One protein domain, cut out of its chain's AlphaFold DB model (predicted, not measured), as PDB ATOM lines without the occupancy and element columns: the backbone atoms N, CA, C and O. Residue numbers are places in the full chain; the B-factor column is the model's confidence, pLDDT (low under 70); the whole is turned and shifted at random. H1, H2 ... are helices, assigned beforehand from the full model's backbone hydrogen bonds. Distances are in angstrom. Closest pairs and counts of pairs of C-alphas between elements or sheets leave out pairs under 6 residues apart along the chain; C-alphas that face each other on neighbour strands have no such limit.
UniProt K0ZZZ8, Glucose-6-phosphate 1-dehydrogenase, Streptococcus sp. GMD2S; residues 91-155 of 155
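What this domain is: This is residues 91 to 155 of the 155 residues of the protein "Glucose-6-phosphate 1-dehydrogenase" of Streptococcus sp. GMD2S (UniProt K0ZZZ8). A long helix, H1, stands at one end of an open, elongated model, and a long link without named elements leads from it to a looser part with two short helices, H2 and H3. The three helices make no contact with one another, and H3 is at the far end from H1. The printed part has 65 residues, with three named helices in the order H1, H2, H3 and no named strand; the class is all helix. It is only just extended, close to loose, with a radius of gyration of the C-alphas of 16.6 A and spans of 47 by 30 by 24 A.

Where its parts are: H1, residues 92 to 110, is 26.1 A long and begins with C-alpha 92 at (-7.350, -44.480, 27.476). H2 is residues 127 to 134, 10.8 A. H3 is residues 144 to 150, 10.1 A, ending with C-alpha 150 at (31.708, -19.261, 21.442).

How they stand to each other: H1 is apart from H2 and from H3, and H2 is apart from H3. Residues 91 to 104, of which 92 to 104 belong to H1, stand free. In H3 every O i to N i+4 pair is within hydrogen-bond range; in H1 14 of 15 are, in H2 3 of 4.

The domain as a whole: The C-alphas of Trp 92 and Gly 152, the two farthest apart, are 48.1 A apart. The printed part has no cut. The link from H1 to H2, 16 residues, is long. Residues 154 to 155 have pLDDT under 70.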
ATOM      1  N   HIS A  91      -2.706 -45.484  28.662       94.31
ATOM      2  CA  HIS A  91      -4.083 -45.852  28.974       94.31
ATOM      3  C   HIS A  91      -5.073 -44.872  28.330       94.31
ATOM      4  O   HIS A  91      -4.748 -43.714  28.062       94.31
ATOM      5  N   TRP A  92      -6.314 -45.316  28.103       94.56
ATOM      6  CA  TRP A  92      -7.350 -44.480  27.476       94.56
ATOM      7  C   TRP A  92      -7.547 -43.139  28.194       94.56
ATOM      8  O   TRP A  92      -7.623 -42.095  27.545       94.56
ATOM      9  N   ASP A  93      -7.590 -43.156  29.526       95.75
ATOM     10  CA  ASP A  93      -7.817 -41.948  30.318       95.75
ATOM     11  C   ASP A  93      -6.669 -40.935  30.164       95.75
ATOM     12  O   ASP A  93      -6.918 -39.732  30.066       95.75
ATOM     13  N   GLU A  94      -5.423 -41.410  30.054       94.12
ATOM     14  CA  GLU A  94      -4.233 -40.578  29.824       94.12
ATOM     15  C   GLU A  94      -4.258 -39.940  28.430       94.12
ATOM     16  O   GLU A  94      -4.012 -38.739  28.277       94.12
ATOM     17  N   VAL A  95      -4.618 -40.727  27.411       96.38
ATOM     18  CA  VAL A  95      -4.757 -40.252  26.028       96.38
ATOM     19  C   VAL A  95      -5.884 -39.223  25.931       96.38
ATOM     20  O   VAL A  95      -5.689 -38.146  25.368       96.38
ATOM     21  N   SER A  96      -7.044 -39.499  26.533       96.31
ATOM     22  CA  SER A  96      -8.180 -38.570  26.558       96.31
ATOM     23  C   SER A  96      -7.838 -37.259  27.272       96.31
ATOM     24  O   SER A  96      -8.202 -36.183  26.795       96.31
ATOM     25  N   ALA A  97      -7.122 -37.317  28.399       96.06
ATOM     26  CA  ALA A  97      -6.682 -36.125  29.123       96.06
ATOM     27  C   ALA A  97      -5.677 -35.290  28.314       96.06
ATOM     28  O   ALA A  97      -5.790 -34.063  28.282       96.06
ATOM     29  N   SER A  98      -4.747 -35.949  27.621       96.56
ATOM     30  CA  SER A  98      -3.768 -35.290  26.749       96.56
ATOM     31  C   SER A  98      -4.455 -34.553  25.597       96.56
ATOM     32  O   SER A  98      -4.163 -33.383  25.354       96.56
ATOM     33  N   TRP A  99      -5.442 -35.187  24.953       96.38
ATOM     34  CA  TRP A  99      -6.223 -34.555  23.885       96.38
ATOM     35  C   TRP A  99      -7.017 -33.340  24.360       96.38
ATOM     36  O   TRP A  99      -6.963 -32.302  23.714       96.38
ATOM     37  N   LYS A 100      -7.647 -33.390  25.541       96.81
ATOM     38  CA  LYS A 100      -8.355 -32.219  26.101       96.81
ATOM     39  C   LYS A 100      -7.457 -30.985  26.239       96.81
ATOM     40  O   LYS A 100      -7.940 -29.859  26.107       96.81
ATOM     41  N   LEU A 101      -6.173 -31.179  26.549       96.31
ATOM     42  CA  LEU A 101      -5.200 -30.090  26.613       96.31
ATOM     43  C   LEU A 101      -4.857 -29.568  25.210       96.31
ATOM     44  O   LEU A 101      -4.881 -28.356  24.995       96.31
ATOM     45  N   ILE A 102      -4.567 -30.473  24.272       96.75
ATOM     46  CA  ILE A 102      -4.187 -30.142  22.891       96.75
ATOM     47  C   ILE A 102      -5.328 -29.416  22.168       96.75
ATOM     48  O   ILE A 102      -5.088 -28.350  21.605       96.75
ATOM     49  N   ASP A 103      -6.565 -29.907  22.272       96.81
ATOM     50  CA  ASP A 103      -7.754 -29.322  21.631       96.81
ATOM     51  C   ASP A 103      -7.950 -27.851  22.021       96.81
ATOM     52  O   ASP A 103      -8.344 -27.005  21.214       96.81
ATOM     53  N   ARG A 104      -7.661 -27.510  23.284       95.75
ATOM     54  CA  ARG A 104      -7.764 -26.129  23.763       95.75
ATOM     55  C   ARG A 104      -6.724 -25.225  23.110       95.75
ATOM     56  O   ARG A 104      -7.042 -24.080  22.802       95.75
ATOM     57  N   ILE A 105      -5.503 -25.719  22.931       95.12
ATOM     58  CA  ILE A 105      -4.413 -24.978  22.288       95.12
ATOM     59  C   ILE A 105      -4.712 -24.814  20.795       95.12
ATOM     60  O   ILE A 105      -4.653 -23.698  20.279       95.12
ATOM     61  N   GLU A 106      -5.113 -25.894  20.124       95.81
ATOM     62  CA  GLU A 106      -5.459 -25.892  18.701       95.81
ATOM     63  C   GLU A 106      -6.586 -24.898  18.397       95.81
ATOM     64  O   GLU A 106      -6.481 -24.109  17.458       95.81
ATOM     65  N   LYS A 107      -7.642 -24.868  19.220       96.06
ATOM     66  CA  LYS A 107      -8.760 -23.936  19.034       96.06
ATOM     67  C   LYS A 107      -8.313 -22.471  19.064       96.06
ATOM     68  O   LYS A 107      -8.758 -21.690  18.226       96.06
ATOM     69  N   LEU A 108      -7.428 -22.110  19.995       95.06
ATOM     70  CA  LEU A 108      -6.884 -20.751  20.096       95.06
ATOM     71  C   LEU A 108      -6.050 -20.384  18.860       95.06
ATOM     72  O   LEU A 108      -6.133 -19.259  18.366       95.06
ATOM     73  N   TRP A 109      -5.280 -21.338  18.329       94.75
ATOM     74  CA  TRP A 109      -4.528 -21.149  17.086       94.75
ATOM     75  C   TRP A 109      -5.446 -21.003  15.870       94.75
ATOM     76  O   TRP A 109      -5.247 -20.096  15.067       94.75
ATOM     77  N   ALA A 110      -6.492 -21.825  15.761       94.50
ATOM     78  CA  ALA A 110      -7.463 -21.757  14.670       94.50
ATOM     79  C   ALA A 110      -8.237 -20.426  14.641       94.50
ATOM     80  O   ALA A 110      -8.636 -19.958  13.576       94.50
ATOM     81  N   GLN A 111      -8.431 -19.802  15.805       95.19
ATOM     82  CA  GLN A 111      -9.072 -18.491  15.950       95.19
ATOM     83  C   GLN A 111      -8.090 -17.315  15.798       95.19
ATOM     84  O   GLN A 111      -8.514 -16.162  15.841       95.19
ATOM     85  N   ASN A 112      -6.797 -17.594  15.582       91.88
ATOM     86  CA  ASN A 112      -5.719 -16.609  15.479       91.88
ATOM     87  C   ASN A 112      -5.633 -15.672  16.706       91.88
ATOM     88  O   ASN A 112      -5.295 -14.495  16.585       91.88
ATOM     89  N   GLU A 113      -5.963 -16.195  17.893       92.19
ATOM     90  CA  GLU A 113      -5.968 -15.442  19.159       92.19
ATOM     91  C   GLU A 113      -4.573 -15.333  19.795       92.19
ATOM     92  O   GLU A 113      -4.371 -14.571  20.742       92.19
ATOM     93  N   VAL A 114      -3.598 -16.090  19.286       90.38
ATOM     94  CA  VAL A 114      -2.227 -16.149  19.803       90.38
ATOM     95  C   VAL A 114      -1.261 -15.818  18.666       90.38
ATOM     96  O   VAL A 114      -1.406 -16.385  17.582       90.38
ATOM     97  N   PRO A 115      -0.279 -14.922  18.870       91.31
ATOM     98  CA  PRO A 115       0.676 -14.582  17.825       91.31
ATOM     99  C   PRO A 115       1.574 -15.773  17.474       91.31
ATOM    100  O   PRO A 115       2.019 -16.521  18.348       91.31
ATOM    101  N   LEU A 116       1.892 -15.904  16.186       93.06
ATOM    102  CA  LEU A 116       2.951 -16.788  15.720       93.06
ATOM    103  C   LEU A 116       4.312 -16.135  15.995       93.06
ATOM    104  O   LEU A 116       4.520 -14.965  15.669       93.06
ATOM    105  N   HIS A 117       5.230 -16.888  16.597       94.19
ATOM    106  CA  HIS A 117       6.579 -16.418  16.896       94.19
ATOM    107  C   HIS A 117       7.609 -17.075  15.979       94.19
ATOM    108  O   HIS A 117       7.752 -18.299  15.972       94.19
ATOM    109  N   ASP A 118       8.378 -16.247  15.278       94.38
ATOM    110  CA  ASP A 118       9.480 -16.693  14.434       94.38
ATOM    111  C   ASP A 118      10.787 -16.810  15.226       94.38
ATOM    112  O   ASP A 118      10.994 -16.154  16.252       94.38
ATOM    113  N   TYR A 119      11.700 -17.642  14.732       93.75
ATOM    114  CA  TYR A 119      13.035 -17.795  15.296       93.75
ATOM    115  C   TYR A 119      14.053 -18.143  14.208       93.75
ATOM    116  O   TYR A 119      13.730 -18.791  13.212       93.75
ATOM    117  N   LYS A 120      15.310 -17.719  14.394       91.00
ATOM    118  CA  LYS A 120      16.398 -18.014  13.449       91.00
ATOM    119  C   LYS A 120      16.692 -19.518  13.458       91.00
ATOM    120  O   LYS A 120      16.832 -20.116  14.529       91.00
ATOM    121  N   SER A 121      16.852 -20.132  12.290       89.19
ATOM    122  CA  SER A 121      17.354 -21.509  12.187       89.19
ATOM    123  C   SER A 121      18.687 -21.662  12.930       89.19
ATOM    124  O   SER A 121      19.545 -20.789  12.854       89.19
ATOM    125  N   GLY A 122      18.847 -22.753  13.682       86.44
ATOM    126  CA  GLY A 122      20.018 -22.975  14.542       86.44
ATOM    127  C   GLY A 122      19.984 -22.254  15.896       86.44
ATOM    128  O   GLY A 122      20.878 -22.482  16.701       86.44
ATOM    129  N   SER A 123      18.960 -21.442  16.190       90.38
ATOM    130  CA  SER A 123      18.703 -20.935  17.549       90.38
ATOM    131  C   SER A 123      17.896 -21.930  18.390       90.38
ATOM    132  O   SER A 123      17.353 -22.911  17.871       90.38
ATOM    133  N   MET A 124      17.770 -21.640  19.682       91.38
ATOM    134  CA  MET A 124      17.007 -22.426  20.654       91.38
ATOM    135  C   MET A 124      15.500 -22.107  20.704       91.38
ATOM    136  O   MET A 124      14.802 -22.545  21.615       91.38
ATOM    137  N   GLY A 125      14.973 -21.407  19.694       92.12
ATOM    138  CA  GLY A 125      13.559 -21.041  19.591       92.12
ATOM    139  C   GLY A 125      13.321 -19.535  19.743       92.12
ATOM    140  O   GLY A 125      14.276 -18.757  19.792       92.12
ATOM    141  N   PRO A 126      12.052 -19.097  19.768       95.25
ATOM    142  CA  PRO A 126      11.705 -17.681  19.835       95.25
ATOM    143  C   PRO A 126      11.962 -17.092  21.226       95.25
ATOM    144  O   PRO A 126      11.846 -17.794  22.231       95.25
ATOM    145  N   GLN A 127      12.195 -15.777  21.295       93.31
ATOM    146  CA  GLN A 127      12.396 -15.052  22.560       93.31
ATOM    147  C   GLN A 127      11.241 -15.271  23.554       93.31
ATOM    148  O   GLN A 127      11.475 -15.489  24.739       93.31
ATOM    149  N   ALA A 128      10.006 -15.352  23.050       94.25
ATOM    150  CA  ALA A 128       8.814 -15.632  23.850       94.25
ATOM    151  C   ALA A 128       8.902 -16.936  24.677       94.25
ATOM    152  O   ALA A 128       8.264 -17.034  25.723       94.25
ATOM    153  N   SER A 129       9.700 -17.923  24.240       94.38
ATOM    154  CA  SER A 129       9.965 -19.152  25.003       94.38
ATOM    155  C   SER A 129      10.776 -18.869  26.272       94.38
ATOM    156  O   SER A 129      10.477 -19.406  27.335       94.38
ATOM    157  N   PHE A 130      11.780 -17.994  26.185       94.19
ATOM    158  CA  PHE A 130      12.614 -17.603  27.324       94.19
ATOM    159  C   PHE A 130      11.840 -16.698  28.284       94.19
ATOM    160  O   PHE A 130      11.829 -16.950  29.490       94.19
ATOM    161  N   ASP A 131      11.108 -15.721  27.739       95.31
ATOM    162  CA  ASP A 131      10.273 -14.802  28.518       95.31
ATOM    163  C   ASP A 131       9.181 -15.553  29.301       95.31
ATOM    164  O   ASP A 131       8.786 -15.146  30.396       95.31
ATOM    165  N   LEU A 132       8.672 -16.666  28.752       95.12
ATOM    166  CA  LEU A 132       7.701 -17.521  29.432       95.12
ATOM    167  C   LEU A 132       8.278 -18.108  30.721       95.12
ATOM    168  O   LEU A 132       7.621 -18.010  31.753       95.12
ATOM    169  N   LEU A 133       9.476 -18.700  30.685       94.62
ATOM    170  CA  LEU A 133      10.084 -19.268  31.893       94.62
ATOM    171  C   LEU A 133      10.483 -18.181  32.891       94.62
ATOM    172  O   LEU A 133      10.303 -18.378  34.094       94.62
ATOM    173  N   GLU A 134      10.955 -17.028  32.413       94.56
ATOM    174  CA  GLU A 134      11.364 -15.925  33.284       94.56
ATOM    175  C   GLU A 134      10.197 -15.404  34.137       94.56
ATOM    176  O   GLU A 134      10.373 -15.141  35.327       94.56
ATOM    177  N   LYS A 135       8.972 -15.374  33.589       95.31
ATOM    178  CA  LYS A 135       7.747 -15.054  34.352       95.31
ATOM    179  C   LYS A 135       7.492 -16.000  35.528       95.31
ATOM    180  O   LYS A 135       6.836 -15.604  36.490       95.31
ATOM    181  N   PHE A 136       8.002 -17.227  35.463       92.75
ATOM    182  CA  PHE A 136       7.928 -18.215  36.540       92.75
ATOM    183  C   PHE A 136       9.219 -18.291  37.372       92.75
ATOM    184  O   PHE A 136       9.365 -19.200  38.188       92.75
ATOM    185  N   GLY A 137      10.157 -17.353  37.186       90.06
ATOM    186  CA  GLY A 137      11.451 -17.350  37.873       90.06
ATOM    187  C   GLY A 137      12.363 -18.507  37.459       90.06
ATOM    188  O   GLY A 137      13.264 -18.875  38.208       90.06
ATOM    189  N   ALA A 138      12.120 -19.101  36.290       91.69
ATOM    190  CA  ALA A 138      12.882 -20.214  35.745       91.69
ATOM    191  C   ALA A 138      13.636 -19.791  34.476       91.69
ATOM    192  O   ALA A 138      13.348 -18.762  33.868       91.69
ATOM    193  N   LYS A 139      14.616 -20.597  34.065       92.81
ATOM    194  CA  LYS A 139      15.383 -20.402  32.828       92.81
ATOM    195  C   LYS A 139      15.661 -21.753  32.183       92.81
ATOM    196  O   LYS A 139      15.761 -22.760  32.882       92.81
ATOM    197  N   TRP A 140      15.807 -21.771  30.860       92.75
ATOM    198  CA  TRP A 140      16.262 -22.965  30.150       92.75
ATOM    199  C   TRP A 140      17.689 -23.318  30.580       92.75
ATOM    200  O   TRP A 140      18.595 -22.493  30.467       92.75
ATOM    201  N   THR A 141      17.889 -24.541  31.073       89.69
ATOM    202  CA  THR A 141      19.209 -25.033  31.504       89.69
ATOM    203  C   THR A 141      20.059 -25.525  30.338       89.69
ATOM    204  O   THR A 141      21.280 -25.446  30.393       89.69
ATOM    205  N   TRP A 142      19.423 -26.024  29.276       87.31
ATOM    206  CA  TRP A 142      20.097 -26.517  28.081       87.31
ATOM    207  C   TRP A 142      20.021 -25.470  26.968       87.31
ATOM    208  O   TRP A 142      18.939 -25.193  26.452       87.31
ATOM    209  N   GLN A 143      21.166 -24.864  26.645       86.25
ATOM    210  CA  GLN A 143      21.323 -23.817  25.626       86.25
ATOM    211  C   GLN A 143      22.638 -24.035  24.852       86.25
ATOM    212  O   GLN A 143      23.621 -23.320  25.064       86.25
ATOM    213  N   PRO A 144      22.705 -25.065  23.988       84.00
ATOM    214  CA  PRO A 144      23.917 -25.394  23.232       84.00
ATOM    215  C   PRO A 144      24.318 -24.293  22.239       84.00
ATOM    216  O   PRO A 144      25.476 -24.216  21.842       84.00
ATOM    217  N   ASP A 145      23.399 -23.404  21.855       81.81
ATOM    218  CA  ASP A 145      23.688 -22.291  20.949       81.81
ATOM    219  C   ASP A 145      24.700 -21.297  21.513       81.81
ATOM    220  O   ASP A 145      25.416 -20.672  20.735       81.81
ATOM    221  N   ILE A 146      24.792 -21.165  22.837       81.38
ATOM    222  CA  ILE A 146      25.803 -20.319  23.481       81.38
ATOM    223  C   ILE A 146      27.197 -20.894  23.214       81.38
ATOM    224  O   ILE A 146      28.026 -20.225  22.602       81.38
ATOM    225  N   ALA A 147      27.413 -22.163  23.570       77.06
ATOM    226  CA  ALA A 147      28.695 -22.838  23.374       77.06
ATOM    227  C   ALA A 147      29.101 -22.896  21.890       77.06
ATOM    228  O   ALA A 147      30.263 -22.708  21.545       77.06
ATOM    229  N   TYR A 148      28.141 -23.103  20.985       79.69
ATOM    230  CA  TYR A 148      28.420 -23.156  19.549       79.69
ATOM    231  C   TYR A 148      28.762 -21.781  18.949       79.69
ATOM    232  O   TYR A 148      29.514 -21.730  17.975       79.69
ATOM    233  N   ARG A 149      28.231 -20.675  19.495       80.62
ATOM    234  CA  ARG A 149      28.653 -19.316  19.108       80.62
ATOM    235  C   ARG A 149      30.050 -18.998  19.635       80.62
ATOM    236  O   ARG A 149      30.841 -18.407  18.909       80.62
ATOM    237  N   GLU A 150      30.367 -19.420  20.859       80.12
ATOM    238  CA  GLU A 150      31.708 -19.261  21.442       80.12
ATOM    239  C   GLU A 150      32.777 -20.032  20.649       80.12
ATOM    240  O   GLU A 150      33.868 -19.515  20.427       80.12
ATOM    241  N   ASP A 151      32.436 -21.220  20.149       78.19
ATOM    242  CA  ASP A 151      33.296 -22.048  19.288       78.19
ATOM    243  C   ASP A 151      33.293 -21.602  17.805       78.19
ATOM    244  O   ASP A 151      33.916 -22.226  16.948       78.19
ATOM    245  N   GLY A 152      32.559 -20.536  17.451       77.94
ATOM    246  CA  GLY A 152      32.477 -20.011  16.079       77.94
ATOM    247  C   GLY A 152      31.750 -20.918  15.076       77.94
ATOM    248  O   GLY A 152      31.849 -20.714  13.866       77.94
ATOM    249  N   ARG A 153      31.015 -21.929  15.553       72.25
ATOM    250  CA  ARG A 153      30.249 -22.889  14.733       72.25
ATOM    251  C   ARG A 153      28.863 -22.379  14.344       72.25
ATOM    252  O   ARG A 153      28.213 -22.979  13.488       72.25
ATOM    253  N   LEU A 154      28.406 -21.301  14.975       69.94
ATOM    254  CA  LEU A 154      27.175 -20.585  14.652       69.94
ATOM    255  C   LEU A 154      27.466 -19.091  14.532       69.94
ATOM    256  O   LEU A 154      28.133 -18.527  15.397       69.94
ATOM    257  N   GLU A 155      26.917 -18.474  13.483       61.28
ATOM    258  CA  GLU A 155      26.896 -17.016  13.276       61.28
ATOM    259  C   GLU A 155      25.805 -16.311  14.093       61.28
ATOM    260  O   GLU A 155      24.625 -16.764  14.074       61.28
TER     261      GLU A 155